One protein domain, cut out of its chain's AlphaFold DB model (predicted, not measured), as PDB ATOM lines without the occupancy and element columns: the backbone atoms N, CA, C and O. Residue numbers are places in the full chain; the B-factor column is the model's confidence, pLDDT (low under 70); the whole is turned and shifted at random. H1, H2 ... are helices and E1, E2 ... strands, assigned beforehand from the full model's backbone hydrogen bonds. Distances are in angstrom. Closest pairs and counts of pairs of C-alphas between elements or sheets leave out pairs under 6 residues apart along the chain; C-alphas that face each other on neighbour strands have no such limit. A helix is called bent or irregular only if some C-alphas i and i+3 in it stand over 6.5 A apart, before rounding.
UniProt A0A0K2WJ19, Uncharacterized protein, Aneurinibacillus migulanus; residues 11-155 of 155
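AT A GLANCE: This is residues 11 to 155 of the 155 residues of an uncharacterized protein of Aneurinibacillus migulanus (UniProt A0A0K2WJ19). A sheet of four antiparallel strands, in the order E3, E4, E6, E5, has helices H2, H3 and H4 over one face, making two layers, with no named helix over the other face. The small hairpin E1 and E2 sits beyond the E3 edge, and H1 is set off past the start of H4. The printed part has 145 residues, with four named helices and six named strands in the order H1 E1 E2 H2 E3 E4 H3 E5 E6 H4, a mixed class. It is compact, with a radius of gyration of the C-alphas of 15.3 A, and spans 49 by 38 by 29 A.

HOW THE PARTS SIT: Look first at the inner strands E4, residues 90 to 94, and E6, residues 124 to 129, where N 91 and O 127 are 2.8 A apart. Edge strand E3, residues 69 to 73, forms a hairpin with E4, with N 70 and O 92 at 2.8 A. Edge strand E5, residues 114 to 119, forms a hairpin with E6, with N 117 and O 126 at 3.0 A. H3, residues 97 to 113, lies over E6 and E5 at a height over the sheet of 8.9 A. E4, H3 and E5 form a split strand-helix-strand unit, two strands running the same way with E6 between them, and its crossover is right-handed. H4, residues 132 to 153, is over E6 on the same face as H3; they touch at Leu 106 and Tyr 145, closest C-alphas 7.0 A apart, at a steep tilt of 43 degrees, opposite ways. H2, residues 56 to 64, is on the sheet and touches H4 at a shallow tilt of 31 degrees, the same way; the closest C-alphas, of Ala 58 and Tyr 143, are 4.2 A apart. H1, residues 17 to 32, only just touches H4, with 3 pairs of C-alphas within 8 A; the closest, of Glu 26 and Ile 132, are 6.8 A apart. In the hairpin E1, residues 43 to 46, and E2, residues 49 to 52, N 44 and O 51 are 2.9 A apart. Every O i to N i+4 pair is within hydrogen-bond range in H1 and H2, against 11 of 13 in H3 and 16 of 18 in H4.

IN THESE COORDINATES: Find C-alpha 17 at (149.332, 122.171, 168.544); from there H1 runs 22.9 A. H3 runs 23.4 A and is irregular, with C-alphas 109 and 112 9.2 A apart. E5 runs 16.4 A and E6 16.8 A. H4 runs 31.7 A to C-alpha 153 at (116.649, 130.278, 180.043); it is irregular too, with C-alphas 133 and 136 8.0 A apart.

THE WHOLE: The C-alphas of Gln 34 and Trp 155, the two farthest apart, are 50.5 A apart. The printed part has no cut. The link E3 to E4, residues 74 to 89, is long. Residues 37 to 39, 78 to 84 and 155 have pLDDT under 70.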
ATOM      1  N   VAL A  11     144.124 132.647 178.099       94.12
ATOM      2  CA  VAL A  11     143.477 131.864 177.034       94.12
ATOM      3  C   VAL A  11     142.707 130.690 177.644       94.12
ATOM      4  O   VAL A  11     143.304 129.751 178.164       94.12
ATOM      5  N   LEU A  12     141.377 130.707 177.535       94.31
ATOM      6  CA  LEU A  12     140.500 129.664 178.089       94.31
ATOM      7  C   LEU A  12     140.224 128.519 177.107       94.31
ATOM      8  O   LEU A  12     139.778 127.440 177.497       94.31
ATOM      9  N   SER A  13     140.441 128.735 175.807       90.56
ATOM     10  CA  SER A  13     140.221 127.693 174.800       90.56
ATOM     11  C   SER A  13     141.394 126.724 174.685       90.56
ATOM     12  O   SER A  13     142.531 127.127 174.458       90.56
ATOM     13  N   ILE A  14     141.089 125.427 174.733       89.31
ATOM     14  CA  ILE A  14     142.070 124.355 174.550       89.31
ATOM     15  C   ILE A  14     142.047 123.899 173.087       89.31
ATOM     16  O   ILE A  14     141.069 123.314 172.614       89.31
ATOM     17  N   HIS A  15     143.146 124.134 172.370       91.31
ATOM     18  CA  HIS A  15     143.337 123.687 170.987       91.31
ATOM     19  C   HIS A  15     144.628 122.886 170.848       91.31
ATOM     20  O   HIS A  15     145.610 123.161 171.533       91.31
ATOM     21  N   SER A  16     144.636 121.905 169.939       93.19
ATOM     22  CA  SER A  16     145.833 121.107 169.672       93.19
ATOM     23  C   SER A  16     146.935 121.943 169.014       93.19
ATOM     24  O   SER A  16     146.668 122.971 168.377       93.19
ATOM     25  N   GLN A  17     148.181 121.488 169.133       93.56
ATOM     26  CA  GLN A  17     149.332 122.171 168.544       93.56
ATOM     27  C   GLN A  17     149.188 122.326 167.022       93.56
ATOM     28  O   GLN A  17     149.543 123.367 166.472       93.56
ATOM     29  N   GLU A  18     148.602 121.341 166.337       94.62
ATOM     30  CA  GLU A  18     148.354 121.376 164.893       94.62
ATOM     31  C   GLU A  18     147.412 122.519 164.510       94.62
ATOM     32  O   GLU A  18     147.634 123.192 163.504       94.62
ATOM     33  N   ARG A  19     146.389 122.791 165.329       93.94
ATOM     34  CA  ARG A  19     145.463 123.910 165.098       93.94
ATOM     35  C   ARG A  19     146.145 125.253 165.298       93.94
ATOM     36  O   ARG A  19     145.955 126.152 164.485       93.94
ATOM     37  N   TRP A  20     146.988 125.376 166.320       93.12
ATOM     38  CA  TRP A  20     147.807 126.572 166.520       93.12
ATOM     39  C   TRP A  20     148.820 126.787 165.392       93.12
ATOM     40  O   TRP A  20     149.057 127.922 164.978       93.12
ATOM     41  N   MET A  21     149.418 125.718 164.863       93.25
ATOM     42  CA  MET A  21     150.271 125.798 163.674       93.25
ATOM     43  C   MET A  21     149.474 126.219 162.439       93.25
ATOM     44  O   MET A  21     149.924 127.090 161.702       93.25
ATOM     45  N   ARG A  22     148.276 125.664 162.235       92.25
ATOM     46  CA  ARG A  22     147.383 126.068 161.146       92.25
ATOM     47  C   ARG A  22     146.984 127.540 161.247       92.25
ATOM     48  O   ARG A  22     147.111 128.243 160.256       92.25
ATOM     49  N   LYS A  23     146.561 128.016 162.424       90.94
ATOM     50  CA  LYS A  23     146.214 129.429 162.648       90.94
ATOM     51  C   LYS A  23     147.372 130.351 162.256       90.94
ATOM     52  O   LYS A  23     147.147 131.326 161.551       90.94
ATOM     53  N   ARG A  24     148.602 130.021 162.669       91.00
ATOM     54  CA  ARG A  24     149.806 130.784 162.291       91.00
ATOM     55  C   ARG A  24     150.027 130.806 160.779       91.00
ATOM     56  O   ARG A  24     150.212 131.876 160.222       91.00
ATOM     57  N   ARG A  25     149.904 129.656 160.108       90.62
ATOM     58  CA  ARG A  25     149.996 129.591 158.638       90.62
ATOM     59  C   ARG A  25     148.935 130.449 157.954       90.62
ATOM     60  O   ARG A  25     149.260 131.145 157.004       90.62
ATOM     61  N   GLU A  26     147.694 130.435 158.446       88.38
ATOM     62  CA  GLU A  26     146.626 131.277 157.895       88.38
ATOM     63  C   GLU A  26     146.957 132.770 158.019       88.38
ATOM     64  O   GLU A  26     146.686 133.514 157.082       88.38
ATOM     65  N   VAL A  27     147.560 133.203 159.135       88.31
ATOM     66  CA  VAL A  27     148.047 134.585 159.308       88.31
ATOM     67  C   VAL A  27     149.137 134.894 158.285       88.31
ATOM     68  O   VAL A  27     148.989 135.844 157.521       88.31
ATOM     69  N   ASP A  28     150.173 134.055 158.201       88.81
ATOM     70  CA  ASP A  28     151.302 134.261 157.285       88.81
ATOM     71  C   ASP A  28     150.853 134.325 155.813       88.81
ATOM     72  O   ASP A  28     151.355 135.123 155.019       88.81
ATOM     73  N   GLU A  29     149.922 133.451 155.419       87.69
ATOM     74  CA  GLU A  29     149.338 133.422 154.075       87.69
ATOM     75  C   GLU A  29     148.493 134.666 153.805       87.69
ATOM     76  O   GLU A  29     148.571 135.252 152.721       87.69
ATOM     77  N   TRP A  30     147.691 135.078 154.787       83.88
ATOM     78  CA  TRP A  30     146.837 136.251 154.688       83.88
ATOM     79  C   TRP A  30     147.672 137.537 154.551       83.88
ATOM     80  O   TRP A  30     147.375 138.375 153.698       83.88
ATOM     81  N   GLU A  31     148.771 137.664 155.300       83.81
ATOM     82  CA  GLU A  31     149.675 138.819 155.236       83.81
ATOM     83  C   GLU A  31     150.326 138.993 153.860       83.81
ATOM     84  O   GLU A  31     150.390 140.119 153.348       83.81
ATOM     85  N   LYS A  32     150.769 137.882 153.256       86.38
ATOM     86  CA  LYS A  32     151.449 137.838 151.947       86.38
ATOM     87  C   LYS A  32     150.502 138.028 150.767       86.38
ATOM     88  O   LYS A  32     150.947 138.331 149.660       86.38
ATOM     89  N   ARG A  33     149.203 137.817 150.971       81.25
ATOM     90  CA  ARG A  33     148.203 137.917 149.911       81.25
ATOM     91  C   ARG A  33     148.021 139.369 149.465       81.25
ATOM     92  O   ARG A  33     147.968 140.294 150.275       81.25
ATOM     93  N   GLN A  34     147.829 139.559 148.160       80.50
ATOM     94  CA  GLN A  34     147.351 140.827 147.621       80.50
ATOM     95  C   GLN A  34     145.932 141.101 148.142       80.50
ATOM     96  O   GLN A  34     144.993 140.360 147.834       80.50
ATOM     97  N   LYS A  35     145.789 142.155 148.954       78.44
ATOM     98  CA  LYS A  35     144.490 142.608 149.456       78.44
ATOM     99  C   LYS A  35     143.776 143.363 148.342       78.44
ATOM    100  O   LYS A  35     144.370 144.208 147.675       78.44
ATOM    101  N   PHE A  36     142.515 143.027 148.125       70.00
ATOM    102  CA  PHE A  36     141.652 143.770 147.218       70.00
ATOM    103  C   PHE A  36     140.778 144.690 148.059       70.00
ATOM    104  O   PHE A  36     140.419 144.349 149.178       70.00
ATOM    105  N   ILE A  37     140.438 145.862 147.538       66.25
ATOM    106  CA  ILE A  37     139.432 146.707 148.177       66.25
ATOM    107  C   ILE A  37     138.082 146.209 147.672       66.25
ATOM    108  O   ILE A  37     137.811 146.251 146.469       66.25
ATOM    109  N   LYS A  38     137.242 145.693 148.570       64.50
ATOM    110  CA  LYS A  38     135.877 145.273 148.241       64.50
ATOM    111  C   LYS A  38     134.857 145.854 149.216       64.50
ATOM    112  O   LYS A  38     135.217 146.485 150.200       64.50
ATOM    113  N   LYS A  39     133.588 145.678 148.819       63.03
ATOM    114  CA  LYS A  39     132.341 146.235 149.370       63.03
ATOM    115  C   LYS A  39     132.449 146.634 150.847       63.03
ATOM    116  O   LYS A  39     132.777 145.805 151.688       63.03
ATOM    117  N   GLN A  40     132.108 147.889 151.128       71.50
ATOM    118  CA  GLN A  40     132.063 148.445 152.476       71.50
ATOM    119  C   GLN A  40     131.190 147.577 153.391       71.50
ATOM    120  O   GLN A  40     130.146 147.073 152.961       71.50
ATOM    121  N   LYS A  41     131.630 147.388 154.640       76.06
ATOM    122  CA  LYS A  41     130.809 146.737 155.662       76.06
ATOM    123  C   LYS A  41     129.539 147.543 155.873       76.06
ATOM    124  O   LYS A  41     129.582 148.765 155.969       76.06
ATOM    125  N   GLU A  42     128.425 146.834 155.934       87.31
ATOM    126  CA  GLU A  42     127.138 147.426 156.258       87.31
ATOM    127  C   GLU A  42     127.007 147.445 157.783       87.31
ATOM    128  O   GLU A  42     127.133 146.402 158.437       87.31
ATOM    129  N   THR A  43     126.804 148.635 158.338       90.62
ATOM    130  CA  THR A  43     126.600 148.851 159.769       90.62
ATOM    131  C   THR A  43     125.145 149.202 160.059       90.62
ATOM    132  O   THR A  43     124.397 149.647 159.187       90.62
ATOM    133  N   VAL A  44     124.730 148.963 161.298       93.94
ATOM    134  CA  VAL A  44     123.440 149.390 161.839       93.94
ATOM    135  C   VAL A  44     123.665 149.995 163.218       93.94
ATOM    136  O   VAL A  44     124.521 149.526 163.972       93.94
ATOM    137  N   SER A  45     122.904 151.034 163.555       94.25
ATOM    138  CA  SER A  45     122.933 151.615 164.895       94.25
ATOM    139  C   SER A  45     122.372 150.621 165.911       94.25
ATOM    140  O   SER A  45     121.264 150.105 165.743       94.25
ATOM    141  N   PHE A  46     123.121 150.365 166.977       93.56
ATOM    142  CA  PHE A  46     122.705 149.512 168.082       93.56
ATOM    143  C   PHE A  46     123.229 150.079 169.401       93.56
ATOM    144  O   PHE A  46     124.428 150.290 169.565       93.56
ATOM    145  N   LEU A  47     122.321 150.318 170.353       88.56
ATOM    146  CA  LEU A  47     122.616 151.053 171.585       88.56
ATOM    147  C   LEU A  47     123.256 152.419 171.264       88.56
ATOM    148  O   LEU A  47     122.612 153.247 170.626       88.56
ATOM    149  N   ASN A  48     124.499 152.642 171.690       86.56
ATOM    150  CA  ASN A  48     125.235 153.895 171.505       86.56
ATOM    151  C   ASN A  48     126.356 153.781 170.452       86.56
ATOM    152  O   ASN A  48     127.259 154.614 170.456       86.56
ATOM    153  N   ASP A  49     126.334 152.750 169.600       87.31
ATOM    154  CA  ASP A  49     127.405 152.468 168.634       87.31
ATOM    155  C   ASP A  49     126.862 151.992 167.271       87.31
ATOM    156  O   ASP A  49     125.674 151.690 167.112       87.31
ATOM    157  N   GLU A  50     127.741 151.916 166.273       90.25
ATOM    158  CA  GLU A  50     127.493 151.253 164.994       90.25
ATOM    159  C   GLU A  50     128.113 149.853 164.978       90.25
ATOM    160  O   GLU A  50     129.312 149.673 165.184       90.25
ATOM    161  N   VAL A  51     127.304 148.839 164.672       90.75
ATOM    162  CA  VAL A  51     127.752 147.439 164.641       90.75
ATOM    163  C   VAL A  51     127.567 146.824 163.259       90.75
ATOM    164  O   VAL A  51     126.652 147.188 162.523       90.75
ATOM    165  N   ASP A  52     128.420 145.861 162.895       91.88
ATOM    166  CA  ASP A  52     128.291 145.130 161.627       91.88
ATOM    167  C   ASP A  52     126.962 144.357 161.586       91.88
ATOM    168  O   ASP A  52     126.629 143.616 162.520       91.88
ATOM    169  N   ILE A  53     126.227 144.483 160.478       92.62
ATOM    170  CA  ILE A  53     124.917 143.848 160.292       92.62
ATOM    171  C   ILE A  53     124.956 142.322 160.480       92.62
ATOM    172  O   ILE A  53     123.962 141.717 160.873       92.62
ATOM    173  N   GLN A  54     126.104 141.676 160.242       91.88
ATOM    174  CA  GLN A  54     126.263 140.232 160.427       91.88
ATOM    175  C   GLN A  54     126.350 139.829 161.901       91.88
ATOM    176  O   GLN A  54     126.011 138.694 162.235       91.88
ATOM    177  N   LEU A  55     126.826 140.720 162.775       94.25
ATOM    178  CA  LEU A  55     126.889 140.482 164.218       94.25
ATOM    179  C   LEU A  55     125.638 140.960 164.945       94.25
ATOM    180  O   LEU A  55     125.290 140.371 165.968       94.25
ATOM    181  N   PHE A  56     124.956 141.974 164.412       96.12
ATOM    182  CA  PHE A  56     123.788 142.588 165.038       96.12
ATOM    183  C   PHE A  56     122.767 141.581 165.615       96.12
ATOM    184  O   PHE A  56     122.427 141.721 166.791       96.12
ATOM    185  N   PRO A  57     122.335 140.516 164.900       96.75
ATOM    186  CA  PRO A  57     121.376 139.560 165.456       96.75
ATOM    187  C   PRO A  57     121.877 138.850 166.720       96.75
ATOM    188  O   PRO A  57     121.100 138.596 167.639       96.75
ATOM    189  N   ALA A  58     123.173 138.532 166.789       97.31
ATOM    190  CA  ALA A  58     123.765 137.931 167.977       97.31
ATOM    191  C   ALA A  58     123.827 138.943 169.124       97.31
ATOM    192  O   ALA A  58     123.368 138.636 170.220       97.31
ATOM    193  N   LEU A  59     124.342 140.148 168.863       97.06
ATOM    194  CA  LEU A  59     124.483 141.200 169.874       97.06
ATOM    195  C   LEU A  59     123.133 141.587 170.489       97.06
ATOM    196  O   LEU A  59     123.035 141.716 171.706       97.06
ATOM    197  N   SER A  60     122.082 141.690 169.669       96.69
ATOM    198  CA  SER A  60     120.730 141.977 170.151       96.69
ATOM    199  C   SER A  60     120.230 140.893 171.105       96.69
ATOM    200  O   SER A  60     119.713 141.219 172.169       96.69
ATOM    201  N   LEU A  61     120.424 139.610 170.775       97.00
ATOM    202  CA  LEU A  61     120.013 138.519 171.661       97.00
ATOM    203  C   LEU A  61     120.819 138.479 172.959       97.00
ATOM    204  O   LEU A  61     120.245 138.203 174.006       97.00
ATOM    205  N   LEU A  62     122.130 138.727 172.899       96.69
ATOM    206  CA  LEU A  62     122.974 138.783 174.095       96.69
ATOM    207  C   LEU A  62     122.511 139.898 175.035       96.69
ATOM    208  O   LEU A  62     122.316 139.647 176.223       96.69
ATOM    209  N   ASN A  63     122.238 141.083 174.487       94.69
ATOM    210  CA  ASN A  63     121.711 142.207 175.250       94.69
ATOM    211  C   ASN A  63     120.355 141.881 175.903       94.69
ATOM    212  O   ASN A  63     120.172 142.160 177.084       94.69
ATOM    213  N   ASP A  64     119.438 141.223 175.184       94.88
ATOM    214  CA  ASP A  64     118.152 140.769 175.746       94.88
ATOM    215  C   ASP A  64     118.310 139.796 176.929       94.88
ATOM    216  O   ASP A  64     117.390 139.638 177.729       94.88
ATOM    217  N   MET A  65     119.445 139.097 177.012       95.12
ATOM    218  CA  MET A  65     119.772 138.136 178.070       95.12
ATOM    219  C   MET A  65     120.667 138.742 179.161       95.12
ATOM    220  O   MET A  65     121.223 137.998 179.964       95.12
ATOM    221  N   ASN A  66     120.825 140.072 179.190       93.56
ATOM    222  CA  ASN A  66     121.728 140.802 180.088       93.56
ATOM    223  C   ASN A  66     123.218 140.426 179.950       93.56
ATOM    224  O   ASN A  66     124.014 140.693 180.848       93.56
ATOM    225  N   ILE A  67     123.627 139.858 178.812       95.94
ATOM    226  CA  ILE A  67     125.039 139.639 178.482       95.94
ATOM    227  C   ILE A  67     125.552 140.909 177.801       95.94
ATOM    228  O   ILE A  67     125.356 141.123 176.603       95.94
ATOM    229  N   ILE A  68     126.175 141.780 178.596       94.19
ATOM    230  CA  ILE A  68     126.587 143.119 178.165       94.19
ATOM    231  C   ILE A  68     127.799 143.022 177.238       94.19
ATOM    232  O   ILE A  68     128.868 142.553 177.636       94.19
ATOM    233  N   THR A  69     127.647 143.515 176.010       94.19
ATOM    234  CA  THR A  69     128.723 143.599 175.022       94.19
ATOM    235  C   THR A  69     129.421 144.960 175.113       94.19
ATOM    236  O   THR A  69     128.775 145.986 175.313       94.19
ATOM    237  N   GLN A  70     130.752 144.981 174.991       90.69
ATOM    238  CA  GLN A  70     131.548 146.216 175.062       90.69
ATOM    239  C   GLN A  70     132.076 146.641 173.692       90.69
ATOM    240  O   GLN A  70     132.000 147.809 173.329       90.69
ATOM    241  N   TYR A  71     132.611 145.687 172.935       87.81
ATOM    242  CA  TYR A  71     133.190 145.911 171.616       87.81
ATOM    243  C   TYR A  71     132.812 144.759 170.704       87.81
ATOM    244  O   TYR A  71     132.601 143.631 171.158       87.81
ATOM    245  N   SER A  72     132.738 145.025 169.404       87.56
ATOM    246  CA  SER A  72     132.502 143.967 168.434       87.56
ATOM    247  C   SER A  72     132.994 144.343 167.043       87.56
ATOM    248  O   SER A  72     133.005 145.510 166.657       87.56
ATOM    249  N   CYS A  73     133.384 143.340 166.263       87.69
ATOM    250  CA  CYS A  73     133.642 143.495 164.838       87.69
ATOM    251  C   CYS A  73     133.407 142.165 164.136       87.69
ATOM    252  O   CYS A  73     133.867 141.133 164.615       87.69
ATOM    253  N   ALA A  74     132.780 142.162 162.959       85.56
ATOM    254  CA  ALA A  74     132.637 140.937 162.166       85.56
ATOM    255  C   ALA A  74     133.950 140.493 161.492       85.56
ATOM    256  O   ALA A  74     133.936 139.537 160.725       85.56
ATOM    257  N   GLY A  75     135.073 141.170 161.760       81.06
ATOM    258  CA  GLY A  75     136.386 140.855 161.200       81.06
ATOM    259  C   GLY A  75     136.499 141.133 159.700       81.06
ATOM    260  O   GLY A  75     135.539 141.566 159.065       81.06
ATOM    261  N   VAL A  76     137.676 140.935 159.114       74.88
ATOM    262  CA  VAL A  76     137.879 141.037 157.658       74.88
ATOM    263  C   VAL A  76     137.492 139.751 156.943       74.88
ATOM    264  O   VAL A  76     137.638 138.645 157.459       74.88
ATOM    265  N   SER A  77     137.024 139.866 155.713       71.69
ATOM    266  CA  SER A  77     136.997 138.754 154.781       71.69
ATOM    267  C   SER A  77     138.371 138.555 154.132       71.69
ATOM    268  O   SER A  77     139.266 139.395 154.198       71.69
ATOM    269  N   VAL A  78     138.526 137.431 153.433       65.12
ATOM    270  CA  VAL A  78     139.701 137.130 152.597       65.12
ATOM    271  C   VAL A  78     139.919 138.177 151.484       65.12
ATOM    272  O   VAL A  78     140.981 138.228 150.864       65.12
ATOM    273  N   TRP A  79     138.906 139.000 151.219       64.75
ATOM    274  CA  TRP A  79     138.890 140.029 150.190       64.75
ATOM    275  C   TRP A  79     138.934 141.450 150.747       64.75
ATOM    276  O   TRP A  79     138.736 142.358 149.949       64.75
ATOM    277  N   ASP A  80     139.151 141.644 152.051       66.31
ATOM    278  CA  ASP A  80     139.095 142.971 152.678       66.31
ATOM    279  C   ASP A  80     140.489 143.435 153.151       66.31
ATOM    280  O   ASP A  80     141.387 142.627 153.404       66.31
ATOM    281  N   ASP A  81     140.657 144.754 153.285       65.62
ATOM    282  CA  ASP A  81     141.848 145.407 153.847       65.62
ATOM    283  C   ASP A  81     141.722 145.545 155.382       65.62
ATOM    284  O   ASP A  81     140.715 146.079 155.861       65.62
ATOM    285  N   PRO A  82     142.708 145.090 156.182       66.38
ATOM    286  CA  PRO A  82     142.666 145.166 157.639       66.38
ATOM    287  C   PRO A  82     143.049 146.542 158.179       66.38
ATOM    288  O   PRO A  82     142.877 146.771 159.371       66.38
ATOM    289  N   LEU A  83     143.586 147.460 157.362       62.75
ATOM    290  CA  LEU A  83     144.026 148.769 157.863       62.75
ATOM    291  C   LEU A  83     142.881 149.532 158.544       62.75
ATOM    292  O   LEU A  83     143.128 150.335 159.437       62.75
ATOM    293  N   ASN A  84     141.636 149.214 158.180       62.41
ATOM    294  CA  ASN A  84     140.431 149.785 158.775       62.41
ATOM    295  C   ASN A  84     139.624 148.780 159.622       62.41
ATOM    296  O   ASN A  84     138.563 149.128 160.141       62.41
ATOM    297  N   HIS A  85     140.066 147.520 159.746       70.88
ATOM    298  CA  HIS A  85     139.248 146.429 160.284       70.88
ATOM    299  C   HIS A  85     140.064 145.341 160.994       70.88
ATOM    300  O   HIS A  85     141.116 144.912 160.536       70.88
ATOM    301  N   SER A  86     139.514 144.792 162.077       79.50
ATOM    302  CA  SER A  86     140.141 143.679 162.794       79.50
ATOM    303  C   SER A  86     140.266 142.419 161.936       79.50
ATOM    304  O   SER A  86     139.352 142.062 161.192       79.50
ATOM    305  N   LEU A  87     141.385 141.706 162.084       85.69
ATOM    306  CA  LEU A  87     141.669 140.477 161.337       85.69
ATOM    307  C   LEU A  87     140.637 139.363 161.613       85.69
ATOM    308  O   LEU A  87     140.218 138.632 160.714       85.69
ATOM    309  N   TYR A  88     140.201 139.253 162.863       89.69
ATOM    310  CA  TYR A  88     139.237 138.258 163.318       89.69
ATOM    311  C   TYR A  88     137.900 138.912 163.640       89.69
ATOM    312  O   TYR A  88     137.844 140.068 164.066       89.69
ATOM    313  N   ALA A  89     136.821 138.154 163.457       92.62
ATOM    314  CA  ALA A  89     135.543 138.493 164.048       92.62
ATOM    315  C   ALA A  89     135.653 138.319 165.559       92.62
ATOM    316  O   ALA A  89     136.165 137.287 166.001       92.62
ATOM    317  N   TYR A  90     135.185 139.297 166.326       94.69
ATOM    318  CA  TYR A  90     135.218 139.234 167.777       94.69
ATOM    319  C   TYR A  90     134.038 139.954 168.432       94.69
ATOM    320  O   TYR A  90     133.416 140.836 167.836       94.69
ATOM    321  N   VAL A  91     133.750 139.557 169.670       96.50
ATOM    322  CA  VAL A  91     132.828 140.217 170.595       96.50
ATOM    323  C   VAL A  91     133.461 140.199 171.981       96.50
ATOM    324  O   VAL A  91     133.844 139.138 172.469       96.50
ATOM    325  N   THR A  92     133.543 141.363 172.612       96.69
ATOM    326  CA  THR A  92     133.930 141.511 174.017       96.69
ATOM    327  C   THR A  92     132.674 141.555 174.874       96.69
ATOM    328  O   THR A  92     131.778 142.355 174.594       96.69
ATOM    329  N   VAL A  93     132.612 140.742 175.926       97.06
ATOM    330  CA  VAL A  93     131.495 140.714 176.885       97.06
ATOM    331  C   VAL A  93     131.991 140.931 178.309       97.06
ATOM    332  O   VAL A  93     133.068 140.456 178.669       97.06
ATOM    333  N   LEU A  94     131.228 141.662 179.119       97.00
ATOM    334  CA  LEU A  94     131.571 141.894 180.522       97.00
ATOM    335  C   LEU A  94     131.305 140.649 181.365       97.00
ATOM    336  O   LEU A  94     130.346 139.922 181.142       97.00
ATOM    337  N   ASP A  95     132.159 140.419 182.352       97.31
ATOM    338  CA  ASP A  95     132.042 139.298 183.273       97.31
ATOM    339  C   ASP A  95     130.821 139.460 184.194       97.31
ATOM    340  O   ASP A  95     130.714 140.423 184.958       97.31
ATOM    341  N   SER A  96     129.925 138.482 184.129       96.62
ATOM    342  CA  SER A  96     128.769 138.289 185.005       96.62
ATOM    343  C   SER A  96     128.530 136.789 185.188       96.62
ATOM    344  O   SER A  96     129.139 135.968 184.496       96.62
ATOM    345  N   GLU A  97     127.640 136.410 186.102       94.19
ATOM    346  CA  GLU A  97     127.254 135.005 186.285       94.19
ATOM    347  C   GLU A  97     126.653 134.417 184.997       94.19
ATOM    348  O   GLU A  97     127.128 133.399 184.494       94.19
ATOM    349  N   GLU A  98     125.720 135.137 184.373       94.06
ATOM    350  CA  GLU A  98     125.080 134.751 183.112       94.06
ATOM    351  C   GLU A  98     126.095 134.640 181.972       94.06
ATOM    352  O   GLU A  98     126.024 133.736 181.135       94.06
ATOM    353  N   THR A  99     127.068 135.554 181.947       97.19
ATOM    354  CA  THR A  99     128.129 135.548 180.942       97.19
ATOM    355  C   THR A  99     129.023 134.328 181.108       97.19
ATOM    356  O   THR A  99     129.306 133.661 180.117       97.19
ATOM    357  N   ARG A 100     129.437 133.983 182.333       97.19
ATOM    358  CA  ARG A 100     130.273 132.798 182.604       97.19
ATOM    359  C   ARG A 100     129.611 131.514 182.124       97.19
ATOM    360  O   ARG A 100     130.252 130.722 181.428       97.19
ATOM    361  N   ASP A 101     128.333 131.339 182.440       96.12
ATOM    362  CA  ASP A 101     127.561 130.167 182.029       96.12
ATOM    363  C   ASP A 101     127.419 130.091 180.507       96.12
ATOM    364  O   ASP A 101     127.626 129.034 179.894       96.12
ATOM    365  N   PHE A 102     127.156 131.233 179.870       97.50
ATOM    366  CA  PHE A 102     127.106 131.319 178.420       97.50
ATOM    367  C   PHE A 102     128.465 131.023 177.770       97.50
ATOM    368  O   PHE A 102     128.524 130.260 176.803       97.50
ATOM    369  N   ILE A 103     129.571 131.552 178.308       97.38
ATOM    370  CA  ILE A 103     130.927 131.260 177.825       97.38
ATOM    371  C   ILE A 103     131.214 129.763 177.927       97.38
ATOM    372  O   ILE A 103     131.665 129.161 176.947       97.38
ATOM    373  N   HIS A 104     130.887 129.135 179.058       96.31
ATOM    374  CA  HIS A 104     131.054 127.695 179.220       96.31
ATOM    375  C   HIS A 104     130.259 126.922 178.158       96.31
ATOM    376  O   HIS A 104     130.798 126.043 177.477       96.31
ATOM    377  N   TYR A 105     128.993 127.289 177.948       97.19
ATOM    378  CA  TYR A 105     128.140 126.703 176.918       97.19
ATOM    379  C   TYR A 105     128.729 126.851 175.503       97.19
ATOM    380  O   TYR A 105     128.782 125.877 174.739       97.19
ATOM    381  N   LEU A 106     129.231 128.040 175.159       97.44
ATOM    382  CA  LEU A 106     129.882 128.300 173.876       97.44
ATOM    383  C   LEU A 106     131.143 127.454 173.685       97.44
ATOM    384  O   LEU A 106     131.334 126.895 172.600       97.44
ATOM    385  N   GLN A 107     131.980 127.306 174.715       95.81
ATOM    386  CA  GLN A 107     133.193 126.486 174.640       95.81
ATOM    387  C   GLN A 107     132.869 125.017 174.319       95.81
ATOM    388  O   GLN A 107     133.544 124.410 173.479       95.81
ATOM    389  N   GLN A 108     131.791 124.463 174.887       94.00
ATOM    390  CA  GLN A 108     131.346 123.092 174.591       94.00
ATOM    391  C   GLN A 108     130.764 122.938 173.175       94.00
ATOM    392  O   GLN A 108     130.922 121.891 172.528       94.00
ATOM    393  N   GLY A 109     130.087 123.978 172.677       94.31
ATOM    394  CA  GLY A 109     129.391 123.965 171.390       94.31
ATOM    395  C   GLY A 109     130.268 124.330 170.188       94.31
ATOM    396  O   GLY A 109     130.359 123.584 169.206       94.31
ATOM    397  N   MET A 110     130.927 125.486 170.239       95.06
ATOM    398  CA  MET A 110     131.722 126.013 169.126       95.06
ATOM    399  C   MET A 110     133.083 125.320 168.999       95.06
ATOM    400  O   MET A 110     133.585 125.188 167.873       95.06
ATOM    401  N   ARG A 111     133.624 124.798 170.111       91.75
ATOM    402  CA  ARG A 111     134.859 124.002 170.182       91.75
ATOM    403  C   ARG A 111     136.017 124.702 169.460       91.75
ATOM    404  O   ARG A 111     136.338 125.849 169.735       91.75
ATOM    405  N   HIS A 112     136.595 124.038 168.462       91.88
ATOM    406  CA  HIS A 112     137.773 124.477 167.714       91.88
ATOM    407  C   HIS A 112     137.582 125.725 166.838       91.88
ATOM    408  O   HIS A 112     138.517 126.140 166.160       91.88
ATOM    409  N   ARG A 113     136.363 126.270 166.782       93.69
ATOM    410  CA  ARG A 113     136.013 127.451 165.979       93.69
ATOM    411  C   ARG A 113     136.020 128.742 166.796       93.69
ATOM    412  O   ARG A 113     136.001 129.814 166.199       93.69
ATOM    413  N   LEU A 114     136.034 128.623 168.122       96.31
ATOM    414  CA  LEU A 114     136.011 129.725 169.073       96.31
ATOM    415  C   LEU A 114     137.378 129.843 169.752       96.31
ATOM    416  O   LEU A 114     137.982 128.840 170.141       96.31
ATOM    417  N   LEU A 115     137.847 131.074 169.890       96.50
ATOM    418  CA  LEU A 115     138.869 131.448 170.850       96.50
ATOM    419  C   LEU A 115     138.191 132.281 171.933       96.50
ATOM    420  O   LEU A 115     137.448 133.205 171.620       96.50
ATOM    421  N   VAL A 116     138.437 131.919 173.183       97.31
ATOM    422  CA  VAL A 116     138.006 132.669 174.361       97.31
ATOM    423  C   VAL A 116     139.248 133.052 175.134       97.31
ATOM    424  O   VAL A 116     140.045 132.168 175.477       97.31
ATOM    425  N   THR A 117     139.378 134.335 175.430       97.00
ATOM    426  CA  THR A 117     140.325 134.847 176.414       97.00
ATOM    427  C   THR A 117     139.577 135.590 177.517       97.00
ATOM    428  O   THR A 117     138.435 136.016 177.330       97.00
ATOM    429  N   TYR A 118     140.178 135.662 178.699       97.31
ATOM    430  CA  TYR A 118     139.646 136.385 179.847       97.31
ATOM    431  C   TYR A 118     140.697 137.355 180.362       97.31
ATOM    432  O   TYR A 118     141.845 136.964 180.563       97.31
ATOM    433  N   GLU A 119     140.295 138.600 180.594       95.50
ATOM    434  CA  GLU A 119     141.147 139.652 181.141       95.50
ATOM    435  C   GLU A 119     140.639 140.020 182.548       95.50
ATOM    436  O   GLU A 119     139.702 140.822 182.673       95.50
ATOM    437  N   PRO A 120     141.228 139.466 183.629       93.56
ATOM    438  CA  PRO A 120     140.743 139.661 184.997       93.56
ATOM    439  C   PRO A 120     140.735 141.130 185.422       93.56
ATOM    440  O   PRO A 120     139.799 141.586 186.078       93.56
ATOM    441  N   ALA A 121     141.749 141.894 185.002       92.88
ATOM    442  CA  ALA A 121     141.887 143.312 185.331       92.88
ATOM    443  C   ALA A 121     140.702 144.152 184.827       92.88
ATOM    444  O   ALA A 121     140.297 145.114 185.480       92.88
ATOM    445  N   ARG A 122     140.123 143.772 183.681       92.69
ATOM    446  CA  ARG A 122     138.981 144.462 183.065       92.69
ATOM    447  C   ARG A 122     137.660 143.727 183.235       92.69
ATOM    448  O   ARG A 122     136.641 144.248 182.792       92.69
ATOM    449  N   LYS A 123     137.670 142.555 183.883       95.88
ATOM    450  CA  LYS A 123     136.495 141.706 184.113       95.88
ATOM    451  C   LYS A 123     135.699 141.500 182.826       95.88
ATOM    452  O   LYS A 123     134.525 141.856 182.746       95.88
ATOM    453  N   ARG A 124     136.357 140.974 181.797       96.75
ATOM    454  CA  ARG A 124     135.736 140.761 180.486       96.75
ATOM    455  C   ARG A 124     136.299 139.541 179.780       96.75
ATOM    456  O   ARG A 124     137.437 139.143 180.024       96.75
ATOM    457  N   TYR A 125     135.490 138.993 178.885       97.88
ATOM    458  CA  TYR A 125     135.865 137.931 177.967       97.88
ATOM    459  C   TYR A 125     135.954 138.482 176.552       97.88
ATOM    460  O   TYR A 125     135.051 139.198 176.117       97.88
ATOM    461  N   ASP A 126     136.983 138.075 175.816       96.88
ATOM    462  CA  ASP A 126     137.063 138.289 174.377       96.88
ATOM    463  C   ASP A 126     136.778 136.973 173.653       96.88
ATOM    464  O   ASP A 126     137.439 135.950 173.848       96.88
ATOM    465  N   LEU A 127     135.739 136.997 172.821       97.44
ATOM    466  CA  LEU A 127     135.303 135.878 171.997       97.44
ATOM    467  C   LEU A 127     135.691 136.176 170.566       97.44
ATOM    468  O   LEU A 127     135.215 137.163 170.018       97.44
ATOM    469  N   SER A 128     136.485 135.324 169.927       96.06
ATOM    470  CA  SER A 128     136.833 135.514 168.521       96.06
ATOM    471  C   SER A 128     136.681 134.249 167.694       96.06
ATOM    472  O   SER A 128     136.692 133.118 168.198       96.06
ATOM    473  N   SER A 129     136.594 134.428 166.377       94.88
ATOM    474  CA  SER A 129     136.891 133.336 165.459       94.88
ATOM    475  C   SER A 129     138.321 132.846 165.720       94.88
ATOM    476  O   SER A 129     139.248 133.634 165.925       94.88
ATOM    477  N   PHE A 130     138.517 131.525 165.746       93.94
ATOM    478  CA  PHE A 130     139.868 130.970 165.897       93.94
ATOM    479  C   PHE A 130     140.692 131.088 164.597       93.94
ATOM    480  O   PHE A 130     141.916 131.204 164.639       93.94
ATOM    481  N   TYR A 131     140.011 131.090 163.447       90.69
ATOM    482  CA  TYR A 131     140.587 131.099 162.100       90.69
ATOM    483  C   TYR A 131     140.122 132.332 161.314       90.69
ATOM    484  O   TYR A 131     138.952 132.713 161.398       90.69
ATOM    485  N   ILE A 132     141.001 132.909 160.491       83.38
ATOM    486  CA  ILE A 132     140.754 134.189 159.788       83.38
ATOM    487  C   ILE A 132     139.612 134.049 158.777       83.38
ATOM    488  O   ILE A 132     138.731 134.895 158.661       83.38
ATOM    489  N   GLN A 133     139.574 132.926 158.061       81.50
ATOM    490  CA  GLN A 133     138.602 132.702 156.987       81.50
ATOM    491  C   GLN A 133     137.196 132.344 157.498       81.50
ATOM    492  O   GLN A 133     136.286 132.092 156.710       81.50
ATOM    493  N   HIS A 134     137.004 132.320 158.818       89.06
ATOM    494  CA  HIS A 134     135.781 131.848 159.461       89.06
ATOM    495  C   HIS A 134     134.962 132.962 160.106       89.06
ATOM    496  O   HIS A 134     133.995 132.671 160.801       89.06
ATOM    497  N   ASN A 135     135.293 134.224 159.850       90.62
ATOM    498  CA  ASN A 135     134.630 135.384 160.437       90.62
ATOM    499  C   ASN A 135     133.099 135.379 160.245       90.62
ATOM    500  O   ASN A 135     132.354 135.447 161.219       90.62
ATOM    501  N   ARG A 136     132.605 135.123 159.025       89.75
ATOM    502  CA  ARG A 136     131.153 134.974 158.778       89.75
ATOM    503  C   ARG A 136     130.538 133.781 159.503       89.75
ATOM    504  O   ARG A 136     129.441 133.867 160.049       89.75
ATOM    505  N   SER A 137     131.243 132.650 159.495       92.88
ATOM    506  CA  SER A 137     130.796 131.450 160.202       92.88
ATOM    507  C   SER A 137     130.741 131.681 161.707       92.88
ATOM    508  O   SER A 137     129.838 131.162 162.351       92.88
ATOM    509  N   PHE A 138     131.666 132.461 162.264       95.94
ATOM    510  CA  PHE A 138     131.658 132.858 163.664       95.94
ATOM    511  C   PHE A 138     130.414 133.683 163.987       95.94
ATOM    512  O   PHE A 138     129.688 133.290 164.894       95.94
ATOM    513  N   CYS A 139     130.101 134.727 163.208       95.06
ATOM    514  CA  CYS A 139     128.896 135.538 163.425       95.06
ATOM    515  C   CYS A 139     127.622 134.676 163.404       95.06
ATOM    516  O   CYS A 139     126.800 134.741 164.318       95.06
ATOM    517  N   PHE A 140     127.501 133.793 162.405       96.00
ATOM    518  CA  PHE A 140     126.375 132.861 162.303       96.00
ATOM    519  C   PHE A 140     126.298 131.886 163.488       96.00
ATOM    520  O   PHE A 140     125.218 131.633 164.021       96.00
ATOM    521  N   LEU A 141     127.431 131.313 163.902       97.19
ATOM    522  CA  LEU A 141     127.470 130.377 165.023       97.19
ATOM    523  C   LEU A 141     127.131 131.071 166.334       97.19
ATOM    524  O   LEU A 141     126.329 130.528 167.087       97.19
ATOM    525  N   LEU A 142     127.688 132.254 166.585       98.06
ATOM    526  CA  LEU A 142     127.391 133.031 167.780       98.06
ATOM    527  C   LEU A 142     125.890 133.323 167.866       98.06
ATOM    528  O   LEU A 142     125.282 133.043 168.895       98.06
ATOM    529  N   TYR A 143     125.271 133.765 166.766       98.25
ATOM    530  CA  TYR A 143     123.824 133.967 166.704       98.25
ATOM    531  C   TYR A 143     123.044 132.676 166.986       98.25
ATOM    532  O   TYR A 143     122.160 132.652 167.841       98.25
ATOM    533  N   ARG A 144     123.404 131.568 166.324       98.00
ATOM    534  CA  ARG A 144     122.758 130.265 166.534       98.00
ATOM    535  C   ARG A 144     122.830 129.819 167.995       98.00
ATOM    536  O   ARG A 144     121.831 129.353 168.535       98.00
ATOM    537  N   TYR A 145     123.999 129.922 168.621       97.94
ATOM    538  CA  TYR A 145     124.169 129.527 170.016       97.94
ATOM    539  C   TYR A 145     123.477 130.499 170.976       97.94
ATOM    540  O   TYR A 145     122.926 130.036 171.969       97.94
ATOM    541  N   ALA A 146     123.408 131.795 170.662       97.62
ATOM    542  CA  ALA A 146     122.617 132.755 171.429       97.62
ATOM    543  C   ALA A 146     121.116 132.411 171.405       97.62
ATOM    544  O   ALA A 146     120.485 132.410 172.459       97.62
ATOM    545  N   ILE A 147     120.554 132.018 170.250       97.75
ATOM    546  CA  ILE A 147     119.167 131.514 170.168       97.75
ATOM    547  C   ILE A 147     118.991 130.297 171.078       97.75
ATOM    548  O   ILE A 147     118.088 130.265 171.911       97.75
ATOM    549  N   CYS A 148     119.856 129.288 170.923       97.12
ATOM    550  CA  CYS A 148     119.751 128.058 171.702       97.12
ATOM    551  C   CYS A 148     119.901 128.298 173.209       97.12
ATOM    552  O   CYS A 148     119.268 127.594 173.991       97.12
ATOM    553  N   TRP A 149     120.728 129.264 173.614       96.44
ATOM    554  CA  TRP A 149     120.889 129.663 175.007       96.44
ATOM    555  C   TRP A 149     119.638 130.361 175.540       96.44
ATOM    556  O   TRP A 149     119.089 129.920 176.546       96.44
ATOM    557  N   LYS A 150     119.107 131.351 174.809       94.44
ATOM    558  CA  LYS A 150     117.867 132.055 175.176       94.44
ATOM    559  C   LYS A 150     116.712 131.084 175.396       94.44
ATOM    560  O   LYS A 150     115.999 131.183 176.386       94.44
ATOM    561  N   SER A 151     116.572 130.090 174.516       92.94
ATOM    562  CA  SER A 151     115.550 129.048 174.656       92.94
ATOM    563  C   SER A 151     115.732 128.155 175.886       92.94
ATOM    564  O   SER A 151     114.757 127.548 176.303       92.94
ATOM    565  N   ARG A 152     116.937 128.041 176.460       90.31
ATOM    566  CA  ARG A 152     117.191 127.273 177.695       90.31
ATOM    567  C   ARG A 152     116.872 128.061 178.961       90.31
ATOM    568  O   ARG A 152     116.550 127.438 179.957       90.31
ATOM    569  N   MET A 153     116.960 129.391 178.912       81.94
ATOM    570  CA  MET A 153     116.649 130.278 180.043       81.94
ATOM    571  C   MET A 153     115.141 130.491 180.248       81.94
ATOM    572  O   MET A 153     114.727 131.016 181.273       81.94
ATOM    573  N   GLN A 154     114.319 130.153 179.249       73.12
ATOM    574  CA  GLN A 154     112.861 130.336 179.275       73.12
ATOM    575  C   GLN A 154     112.098 129.141 179.879       73.12
ATOM    576  O   GLN A 154     110.870 129.105 179.794       73.12
ATOM    577  N   TRP A 155     112.813 128.184 180.473       49.66
ATOM    578  CA  TRP A 155     112.286 127.035 181.216       49.66
ATOM    579  C   TRP A 155     112.819 127.061 182.643       49.66
ATOM    580  O   TRP A 155     112.088 126.577 183.531       49.66
TER     581      TRP A 155